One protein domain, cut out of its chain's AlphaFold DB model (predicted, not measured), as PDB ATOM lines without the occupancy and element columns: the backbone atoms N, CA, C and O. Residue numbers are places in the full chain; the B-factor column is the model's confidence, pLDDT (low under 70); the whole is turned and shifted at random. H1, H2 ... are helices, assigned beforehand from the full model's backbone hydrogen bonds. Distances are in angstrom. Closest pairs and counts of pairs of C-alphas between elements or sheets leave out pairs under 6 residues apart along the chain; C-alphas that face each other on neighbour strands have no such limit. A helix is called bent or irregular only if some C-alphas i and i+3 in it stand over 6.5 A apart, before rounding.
ATOM      1  N   ASP A 192     220.281 310.770 457.427       92.69
ATOM      2  CA  ASP A 192     220.918 309.783 458.298       92.69
ATOM      3  C   ASP A 192     222.427 309.725 458.044       92.69
ATOM      4  O   ASP A 192     223.223 309.728 458.985       92.69
ATOM      5  N   PHE A 193     222.847 309.780 456.775       87.12
ATOM      6  CA  PHE A 193     224.264 309.869 456.427       87.12
ATOM      7  C   PHE A 193     224.912 311.154 456.971       87.12
ATOM      8  O   PHE A 193     225.970 311.106 457.604       87.12
ATOM      9  N   LYS A 194     224.261 312.310 456.784       87.25
ATOM     10  CA  LYS A 194     224.757 313.594 457.313       87.25
ATOM     11  C   LYS A 194     224.794 313.619 458.841       87.25
ATOM     12  O   LYS A 194     225.743 314.148 459.417       87.25
ATOM     13  N   MET A 195     223.789 313.042 459.489       91.81
ATOM     14  CA  MET A 195     223.691 312.950 460.940       91.81
ATOM     15  C   MET A 195     224.780 312.040 461.506       91.81
ATOM     16  O   MET A 195     225.393 312.381 462.514       91.81
ATOM     17  N   SER A 196     225.080 310.927 460.831       87.50
ATOM     18  CA  SER A 196     226.178 310.035 461.209       87.50
ATOM     19  C   SER A 196     227.528 310.760 461.183       87.50
ATOM     20  O   SER A 196     228.268 310.719 462.168       87.50
ATOM     21  N   ILE A 197     227.799 311.537 460.125       86.94
ATOM     22  CA  ILE A 197     229.003 312.384 460.039       86.94
ATOM     23  C   ILE A 197     229.035 313.412 461.174       86.94
ATOM     24  O   ILE A 197     230.055 313.551 461.849       86.94
ATOM     25  N   LEU A 198     227.928 314.127 461.407       89.38
ATOM     26  CA  LEU A 198     227.849 315.142 462.459       89.38
ATOM     27  C   LEU A 198     228.103 314.534 463.847       89.38
ATOM     28  O   LEU A 198     228.860 315.095 464.638       89.38
ATOM     29  N   ASN A 199     227.517 313.367 464.123       90.88
ATOM     30  CA  ASN A 199     227.696 312.636 465.372       90.88
ATOM     31  C   ASN A 199     229.148 312.174 465.559       90.88
ATOM     32  O   ASN A 199     229.706 312.304 466.650       90.88
ATOM     33  N   GLN A 200     229.791 311.691 464.493       87.81
ATOM     34  CA  GLN A 200     231.195 311.291 464.539       87.81
ATOM     35  C   GLN A 200     232.119 312.490 464.799       87.81
ATOM     36  O   GLN A 200     232.999 312.404 465.656       87.81
ATOM     37  N   VAL A 201     231.891 313.629 464.136       89.56
ATOM     38  CA  VAL A 201     232.647 314.869 464.390       89.56
ATOM     39  C   VAL A 201     232.447 315.342 465.833       89.56
ATOM     40  O   VAL A 201     233.422 315.660 466.515       89.56
ATOM     41  N   ALA A 202     231.209 315.334 466.336       90.88
ATOM     42  CA  ALA A 202     230.918 315.705 467.720       90.88
ATOM     43  C   ALA A 202     231.662 314.806 468.727       90.88
ATOM     44  O   ALA A 202     232.270 315.316 469.671       90.88
ATOM     45  N   ALA A 203     231.687 313.488 468.497       89.88
ATOM     46  CA  ALA A 203     232.384 312.531 469.356       89.88
ATOM     47  C   ALA A 203     233.908 312.765 469.419       89.88
ATOM     48  O   ALA A 203     234.510 312.578 470.475       89.88
ATOM     49  N   VAL A 204     234.531 313.216 468.322       89.56
ATOM     50  CA  VAL A 204     235.970 313.551 468.286       89.56
ATOM     51  C   VAL A 204     236.260 314.884 468.977       89.56
ATOM     52  O   VAL A 204     237.268 315.013 469.674       89.56
ATOM     53  N   CYS A 205     235.374 315.867 468.819       88.19
ATOM     54  CA  CYS A 205     235.561 317.209 469.368       88.19
ATOM     55  C   CYS A 205     235.323 317.287 470.884       88.19
ATOM     56  O   CYS A 205     236.000 318.066 471.553       88.19
ATOM     57  N   LEU A 206     234.406 316.488 471.442       91.12
ATOM     58  CA  LEU A 206     234.055 316.514 472.871       91.12
ATOM     59  C   LEU A 206     235.259 316.387 473.832       91.12
ATOM     60  O   LEU A 206     235.434 317.281 474.662       91.12
ATOM     61  N   PRO A 207     236.116 315.349 473.749       89.00
ATOM     62  CA  PRO A 207     237.245 315.204 474.671       89.00
ATOM     63  C   PRO A 207     238.282 316.322 474.510       89.00
ATOM     64  O   PRO A 207     238.817 316.813 475.503       89.00
ATOM     65  N   ILE A 208     238.526 316.776 473.276       89.75
ATOM     66  CA  ILE A 208     239.446 317.886 472.988       89.75
ATOM     67  C   ILE A 208     238.922 319.171 473.643       89.75
ATOM     68  O   ILE A 208     239.672 319.882 474.311       89.75
ATOM     69  N   HIS A 209     237.620 319.438 473.511       90.56
ATOM     70  CA  HIS A 209     236.988 320.630 474.068       90.56
ATOM     71  C   HIS A 209     237.006 320.637 475.603       90.56
ATOM     72  O   HIS A 209     237.264 321.679 476.205       90.56
ATOM     73  N   VAL A 210     236.807 319.481 476.247       90.88
ATOM     74  CA  VAL A 210     236.918 319.347 477.711       90.88
ATOM     75  C   VAL A 210     238.322 319.705 478.191       90.88
ATOM     76  O   VAL A 210     238.463 320.466 479.148       90.88
ATOM     77  N   VAL A 211     239.367 319.211 477.520       86.88
ATOM     78  CA  VAL A 211     240.740 319.501 477.946       86.88
ATOM     79  C   VAL A 211     241.114 320.960 477.678       86.88
ATOM     80  O   VAL A 211     241.674 321.606 478.562       86.88
ATOM     81  N   ILE A 212     240.744 321.521 476.521       86.56
ATOM     82  CA  ILE A 212     240.938 322.956 476.243       86.56
ATOM     83  C   ILE A 212     240.238 323.804 477.311       86.56
ATOM     84  O   ILE A 212     240.841 324.736 477.839       86.56
ATOM     85  N   SER A 213     238.999 323.461 477.675       88.44
ATOM     86  CA  SER A 213     238.260 324.171 478.721       88.44
ATOM     87  C   SER A 213     238.947 324.069 480.083       88.44
ATOM     88  O   SER A 213     238.982 325.061 480.802       88.44
ATOM     89  N   LEU A 214     239.519 322.913 480.439       84.69
ATOM     90  CA  LEU A 214     240.226 322.723 481.710       84.69
ATOM     91  C   LEU A 214     241.485 323.601 481.805       84.69
ATOM     92  O   LEU A 214     241.746 324.187 482.853       84.69
ATOM     93  N   PHE A 215     242.240 323.723 480.709       78.25
ATOM     94  CA  PHE A 215     243.425 324.587 480.636       78.25
ATOM     95  C   PHE A 215     243.096 326.072 480.402       78.25
ATOM     96  O   PHE A 215     243.936 326.926 480.672       78.25
ATOM     97  N   GLY A 216     241.897 326.391 479.906       79.81
ATOM     98  CA  GLY A 216     241.407 327.761 479.722       79.81
ATOM     99  C   GLY A 216     240.806 328.390 480.985       79.81
ATOM    100  O   GLY A 216     240.600 329.603 481.030       79.81
ATOM    101  N   MET A 217     240.527 327.593 482.020       81.44
ATOM    102  CA  MET A 217     240.120 328.105 483.328       81.44
ATOM    103  C   MET A 217     241.291 328.845 483.986       81.44
ATOM    104  O   MET A 217     242.419 328.360 483.975       81.44
ATOM    105  N   ASN A 218     241.021 330.005 484.597       72.31
ATOM    106  CA  ASN A 218     242.011 330.837 485.296       72.31
ATOM    107  C   ASN A 218     242.445 330.212 486.642       72.31
ATOM    108  O   ASN A 218     242.302 330.805 487.712       72.31
ATOM    109  N   CYS A 219     242.901 328.964 486.600       67.44
ATOM    110  CA  CYS A 219     243.406 328.198 487.726       67.44
ATOM    111  C   CYS A 219     244.853 327.789 487.443       67.44
ATOM    112  O   CYS A 219     245.261 327.610 486.297       67.44
ATOM    113  N   ARG A 220     245.647 327.634 488.507       63.44
ATOM    114  CA  ARG A 220     247.052 327.231 488.405       63.44
ATOM    115  C   ARG A 220     247.133 325.778 487.915       63.44
ATOM    116  O   ARG A 220     246.938 324.852 488.696       63.44
ATOM    117  N   VAL A 221     247.388 325.590 486.623       68.19
ATOM    118  CA  VAL A 221     247.563 324.268 486.004       68.19
ATOM    119  C   VAL A 221     248.974 323.716 486.263       68.19
ATOM    120  O   VAL A 221     249.931 324.492 486.339       68.19
ATOM    121  N   PRO A 222     249.143 322.388 486.398       62.84
ATOM    122  CA  PRO A 222     250.469 321.771 486.381       62.84
ATOM    123  C   PRO A 222     251.168 322.078 485.038       62.84
ATOM    124  O   PRO A 222     250.485 322.200 484.025       62.84
ATOM    125  N   TYR A 223     252.506 322.201 485.031       61.69
ATOM    126  CA  TYR A 223     253.369 322.655 483.907       61.69
ATOM    127  C   TYR A 223     253.557 324.179 483.725       61.69
ATOM    128  O   TYR A 223     253.827 324.651 482.619       61.69
ATOM    129  N   ILE A 224     253.475 324.965 484.803       62.94
ATOM    130  CA  ILE A 224     253.847 326.391 484.789       62.94
ATOM    131  C   ILE A 224     255.370 326.581 484.706       62.94
ATOM    132  O   ILE A 224     256.150 325.826 485.282       62.94
ATOM    133  N   LYS A 225     255.765 327.640 483.989       59.75
ATOM    134  CA  LYS A 225     257.137 328.025 483.609       59.75
ATOM    135  C   LYS A 225     258.137 328.167 484.773       59.75
ATOM    136  O   LYS A 225     259.333 328.186 484.511       59.75
ATOM    137  N   ASP A 226     257.659 328.269 486.014       58.97
ATOM    138  CA  ASP A 226     258.498 328.451 487.207       58.97
ATOM    139  C   ASP A 226     259.186 327.159 487.691       58.97
ATOM    140  O   ASP A 226     260.221 327.254 488.342       58.97
ATOM    141  N   ASP A 227     258.679 325.965 487.339       58.50
ATOM    142  CA  ASP A 227     259.253 324.678 487.792       58.50
ATOM    143  C   ASP A 227     260.046 323.921 486.699       58.50
ATOM    144  O   ASP A 227     260.830 323.026 487.014       58.50
ATOM    145  N   TYR A 228     259.891 324.271 485.410       56.91
ATOM    146  CA  TYR A 228     260.590 323.619 484.287       56.91
ATOM    147  C   TYR A 228     260.928 324.611 483.153       56.91
ATOM    148  O   TYR A 228     260.051 325.353 482.711       56.91
ATOM    149  N   PRO A 229     262.158 324.598 482.591       65.94
ATOM    150  CA  PRO A 229     262.579 325.535 481.540       65.94
ATOM    151  C   PRO A 229     262.010 325.228 480.139       65.94
ATOM    152  O   PRO A 229     262.268 325.969 479.189       65.94
ATOM    153  N   THR A 230     261.255 324.139 479.971       65.06
ATOM    154  CA  THR A 230     260.916 323.558 478.663       65.06
ATOM    155  C   THR A 230     259.410 323.558 478.375       65.06
ATOM    156  O   THR A 230     258.624 322.919 479.067       65.06
ATOM    157  N   LEU A 231     259.004 324.188 477.264       73.00
ATOM    158  CA  LEU A 231     257.623 324.217 476.736       73.00
ATOM    159  C   LEU A 231     257.199 322.883 476.073       73.00
ATOM    160  O   LEU A 231     256.260 322.825 475.282       73.00
ATOM    161  N   THR A 232     257.920 321.797 476.344       77.94
ATOM    162  CA  THR A 232     257.760 320.511 475.657       77.94
ATOM    163  C   THR A 232     256.422 319.850 475.996       77.94
ATOM    164  O   THR A 232     255.801 319.260 475.121       77.94
ATOM    165  N   ALA A 233     255.927 320.004 477.230       77.44
ATOM    166  CA  ALA A 233     254.654 319.422 477.667       77.44
ATOM    167  C   ALA A 233     253.445 319.956 476.875       77.44
ATOM    168  O   ALA A 233     252.557 319.188 476.511       77.44
ATOM    169  N   PHE A 234     253.446 321.251 476.535       80.25
ATOM    170  CA  PHE A 234     252.413 321.862 475.694       80.25
ATOM    171  C   PHE A 234     252.398 321.241 474.292       80.25
ATOM    172  O   PHE A 234     251.355 320.795 473.814       80.25
ATOM    173  N   TRP A 235     253.571 321.137 473.663       84.12
ATOM    174  CA  TRP A 235     253.699 320.526 472.341       84.12
ATOM    175  C   TRP A 235     253.319 319.043 472.339       84.12
ATOM    176  O   TRP A 235     252.702 318.591 471.379       84.12
ATOM    177  N   VAL A 236     253.608 318.301 473.413       86.69
ATOM    178  CA  VAL A 236     253.199 316.893 473.563       86.69
ATOM    179  C   VAL A 236     251.676 316.755 473.658       86.69
ATOM    180  O   VAL A 236     251.106 315.898 472.984       86.69
ATOM    181  N   ILE A 237     250.996 317.612 474.427       85.62
ATOM    182  CA  ILE A 237     249.526 317.600 474.539       85.62
ATOM    183  C   ILE A 237     248.872 317.984 473.202       85.62
ATOM    184  O   ILE A 237     247.964 317.292 472.737       85.62
ATOM    185  N   CYS A 238     249.368 319.032 472.534       86.56
ATOM    186  CA  CYS A 238     248.886 319.426 471.207       86.56
ATOM    187  C   CYS A 238     249.113 318.331 470.155       86.56
ATOM    188  O   CYS A 238     248.209 318.043 469.370       86.56
ATOM    189  N   ALA A 239     250.285 317.687 470.158       90.12
ATOM    190  CA  ALA A 239     250.574 316.560 469.275       90.12
ATOM    191  C   ALA A 239     249.657 315.361 469.567       90.12
ATOM    192  O   ALA A 239     249.191 314.713 468.633       90.12
ATOM    193  N   GLY A 240     249.333 315.107 470.840       90.62
ATOM    194  CA  GLY A 240     248.373 314.082 471.252       90.62
ATOM    195  C   GLY A 240     246.968 314.319 470.693       90.62
ATOM    196  O   GLY A 240     246.369 313.396 470.142       90.62
ATOM    197  N   PHE A 241     246.457 315.555 470.748       90.44
ATOM    198  CA  PHE A 241     245.160 315.891 470.144       90.44
ATOM    199  C   PHE A 241     245.173 315.844 468.623       90.44
ATOM    200  O   PHE A 241     244.210 315.363 468.031       90.44
ATOM    201  N   ALA A 242     246.257 316.297 467.992       89.19
ATOM    202  CA  ALA A 242     246.408 316.194 466.545       89.19
ATOM    203  C   ALA A 242     246.416 314.724 466.098       89.19
ATOM    204  O   ALA A 242     245.683 314.364 465.181       89.19
ATOM    205  N   LEU A 243     247.171 313.860 466.784       91.06
ATOM    206  CA  LEU A 243     247.198 312.422 466.515       91.06
ATOM    207  C   LEU A 243     245.813 311.789 466.717       91.06
ATOM    208  O   LEU A 243     245.348 311.061 465.845       91.06
ATOM    209  N   TRP A 244     245.134 312.094 467.826       89.50
ATOM    210  CA  TRP A 244     243.782 311.604 468.109       89.50
ATOM    211  C   TRP A 244     242.789 312.016 467.019       89.50
ATOM    212  O   TRP A 244     242.078 311.172 466.470       89.50
ATOM    213  N   ALA A 245     242.777 313.299 466.653       88.06
ATOM    214  CA  ALA A 245     241.918 313.816 465.597       88.06
ATOM    215  C   ALA A 245     242.218 313.139 464.254       88.06
ATOM    216  O   ALA A 245     241.289 312.729 463.567       88.06
ATOM    217  N   ILE A 246     243.492 312.953 463.895       88.12
ATOM    218  CA  ILE A 246     243.889 312.277 462.650       88.12
ATOM    219  C   ILE A 246     243.436 310.814 462.648       88.12
ATOM    220  O   ILE A 246     242.853 310.367 461.663       88.12
ATOM    221  N   VAL A 247     243.651 310.074 463.740       88.38
ATOM    222  CA  VAL A 247     243.257 308.659 463.840       88.38
ATOM    223  C   VAL A 247     241.744 308.505 463.684       88.38
ATOM    224  O   VAL A 247     241.303 307.701 462.864       88.38
ATOM    225  N   PHE A 248     240.944 309.315 464.381       84.81
ATOM    226  CA  PHE A 248     239.483 309.208 464.326       84.81
ATOM    227  C   PHE A 248     238.839 309.848 463.082       84.81
ATOM    228  O   PHE A 248     237.764 309.408 462.671       84.81
ATOM    229  N   MET A 249     239.484 310.836 462.449       84.06
ATOM    230  CA  MET A 249     239.018 311.432 461.185       84.06
ATOM    231  C   MET A 249     239.466 310.640 459.954       84.06
ATOM    232  O   MET A 249     238.823 310.734 458.910       84.06
ATOM    233  N   SER A 250     240.527 309.833 460.052       84.00
ATOM    234  CA  SER A 250     241.005 308.996 458.945       84.00
ATOM    235  C   SER A 250     239.932 308.094 458.305       84.00
ATOM    236  O   SER A 250     239.850 308.123 457.074       84.00
ATOM    237  N   PRO A 251     239.056 307.367 459.042       79.88
ATOM    238  CA  PRO A 251     237.983 306.588 458.415       79.88
ATOM    239  C   PRO A 251     236.968 307.478 457.687       79.88
ATOM    240  O   PRO A 251     236.533 307.146 456.591       79.88
ATOM    241  N   LEU A 252     236.669 308.655 458.240       72.94
ATOM    242  CA  LEU A 252     235.712 309.619 457.692       72.94
ATOM    243  C   LEU A 252     236.212 310.205 456.358       72.94
ATOM    244  O   LEU A 252     235.464 310.313 455.389       72.94
ATOM    245  N   ILE A 253     237.507 310.525 456.288       72.69
ATOM    246  CA  ILE A 253     238.169 311.029 455.077       72.69
ATOM    247  C   ILE A 253     238.276 309.920 454.022       72.69
ATOM    248  O   ILE A 253     238.026 310.169 452.845       72.69
ATOM    249  N   LEU A 254     238.602 308.687 454.425       76.81
ATOM    250  CA  LEU A 254     238.656 307.534 453.522       76.81
ATOM    251  C   LEU A 254     237.286 307.212 452.915       76.81
ATOM    252  O   LEU A 254     237.208 306.976 451.708       76.81
ATOM    253  N   ASP A 255     236.221 307.252 453.711       73.56
ATOM    254  CA  ASP A 255     234.861 306.989 453.238       73.56
ATOM    255  C   ASP A 255     234.312 308.144 452.389       73.56
ATOM    256  O   ASP A 255     233.690 307.898 451.358       73.56
ATOM    257  N   ALA A 256     234.638 309.400 452.717       67.81
ATOM    258  CA  ALA A 256     234.319 310.549 451.868       67.81
ATOM    259  C   ALA A 256     235.034 310.483 450.502       67.81
ATOM    260  O   ALA A 256     234.419 310.720 449.460       67.81
ATOM    261  N   ILE A 257     236.318 310.101 450.481       69.94
ATOM    262  CA  ILE A 257     237.095 309.924 449.242       69.94
ATOM    263  C   ILE A 257     236.574 308.727 448.429       69.94
ATOM    264  O   ILE A 257     236.542 308.787 447.197       69.94
ATOM    265  N   ARG A 258     236.145 307.641 449.087       71.56
ATOM    266  CA  ARG A 258     235.520 306.484 448.419       71.56
ATOM    267  C   ARG A 258     234.138 306.817 447.859       71.56
ATOM    268  O   ARG A 258     233.848 306.399 446.743       71.56
ATOM    269  N   GLY A 259     233.337 307.614 448.567       63.56
ATOM    270  CA  GLY A 259     232.041 308.109 448.094       63.56
ATOM    271  C   GLY A 259     232.155 308.991 446.846       63.56
ATOM    272  O   GLY A 259     231.369 308.839 445.920       63.56
ATOM    273  N   LEU A 260     233.193 309.830 446.760       57.34
ATOM    274  CA  LEU A 260     233.535 310.614 445.557       57.34
ATOM    275  C   LEU A 260     233.987 309.758 444.361       57.34
ATOM    276  O   LEU A 260     233.927 310.214 443.221       57.34
TER     277      LEU A 260
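Overview. This is residues 192 to 260 of the 269 residues of an uncharacterized protein of Trypanosoma rangeli SC58 (UniProt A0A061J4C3). Two long, bent helices, H1 then H2, make a loosely paired rod, with arms H1a and H1b side by side with arm H2a and running opposite ways to it, and a long loop, residues 217 to 231, joins the two helices at one end. The 69 printed residues are all helix in class, only just loose, close to extended, with a radius of gyration of the C-alphas of 16.4 A. They span 51 by 21 by 11 A.

Arrangement. H1, residues 192 to 216, was assigned as one helix by its hydrogen bonds but is bent, with C-alphas 204 and 207 6.7 A apart; its arms are H1a, 192 to 204, and H1b, 207 to 216. H2, residues 232 to 260, likewise one helix by its hydrogen bonds, is bent, with C-alphas 248 and 251 6.6 A apart; its arms are H2a, 232 to 248, and H2b, 251 to 260. H1a and H2a are close but not clearly touching, closest at the C-alphas of Val 204 and Ala 245, 6.5 A, at a shallow tilt of 19 degrees, opposite ways. H1b and H2b are apart. In the four arms every O i to N i+4 pair is within hydrogen-bond range.

Along the chain. H1a begins at C-alpha 192 (220.918, 309.783, 458.298) and is 18.5 A long; H1b is 14.2 A. H2a is 24.3 A; H2b, 14.2 A, ends at C-alpha 260 (233.535, 310.614, 445.557).

Size, cuts and confidence. The C-alphas of Asp 226 and Leu 260, the two farthest apart, are 51.7 A apart. The printed part has no cut. The link from H1 to H2, 15 residues, is long. In this model pLDDT is under 70 in residues 219 to 230, 256 to 257 and 259 to 260.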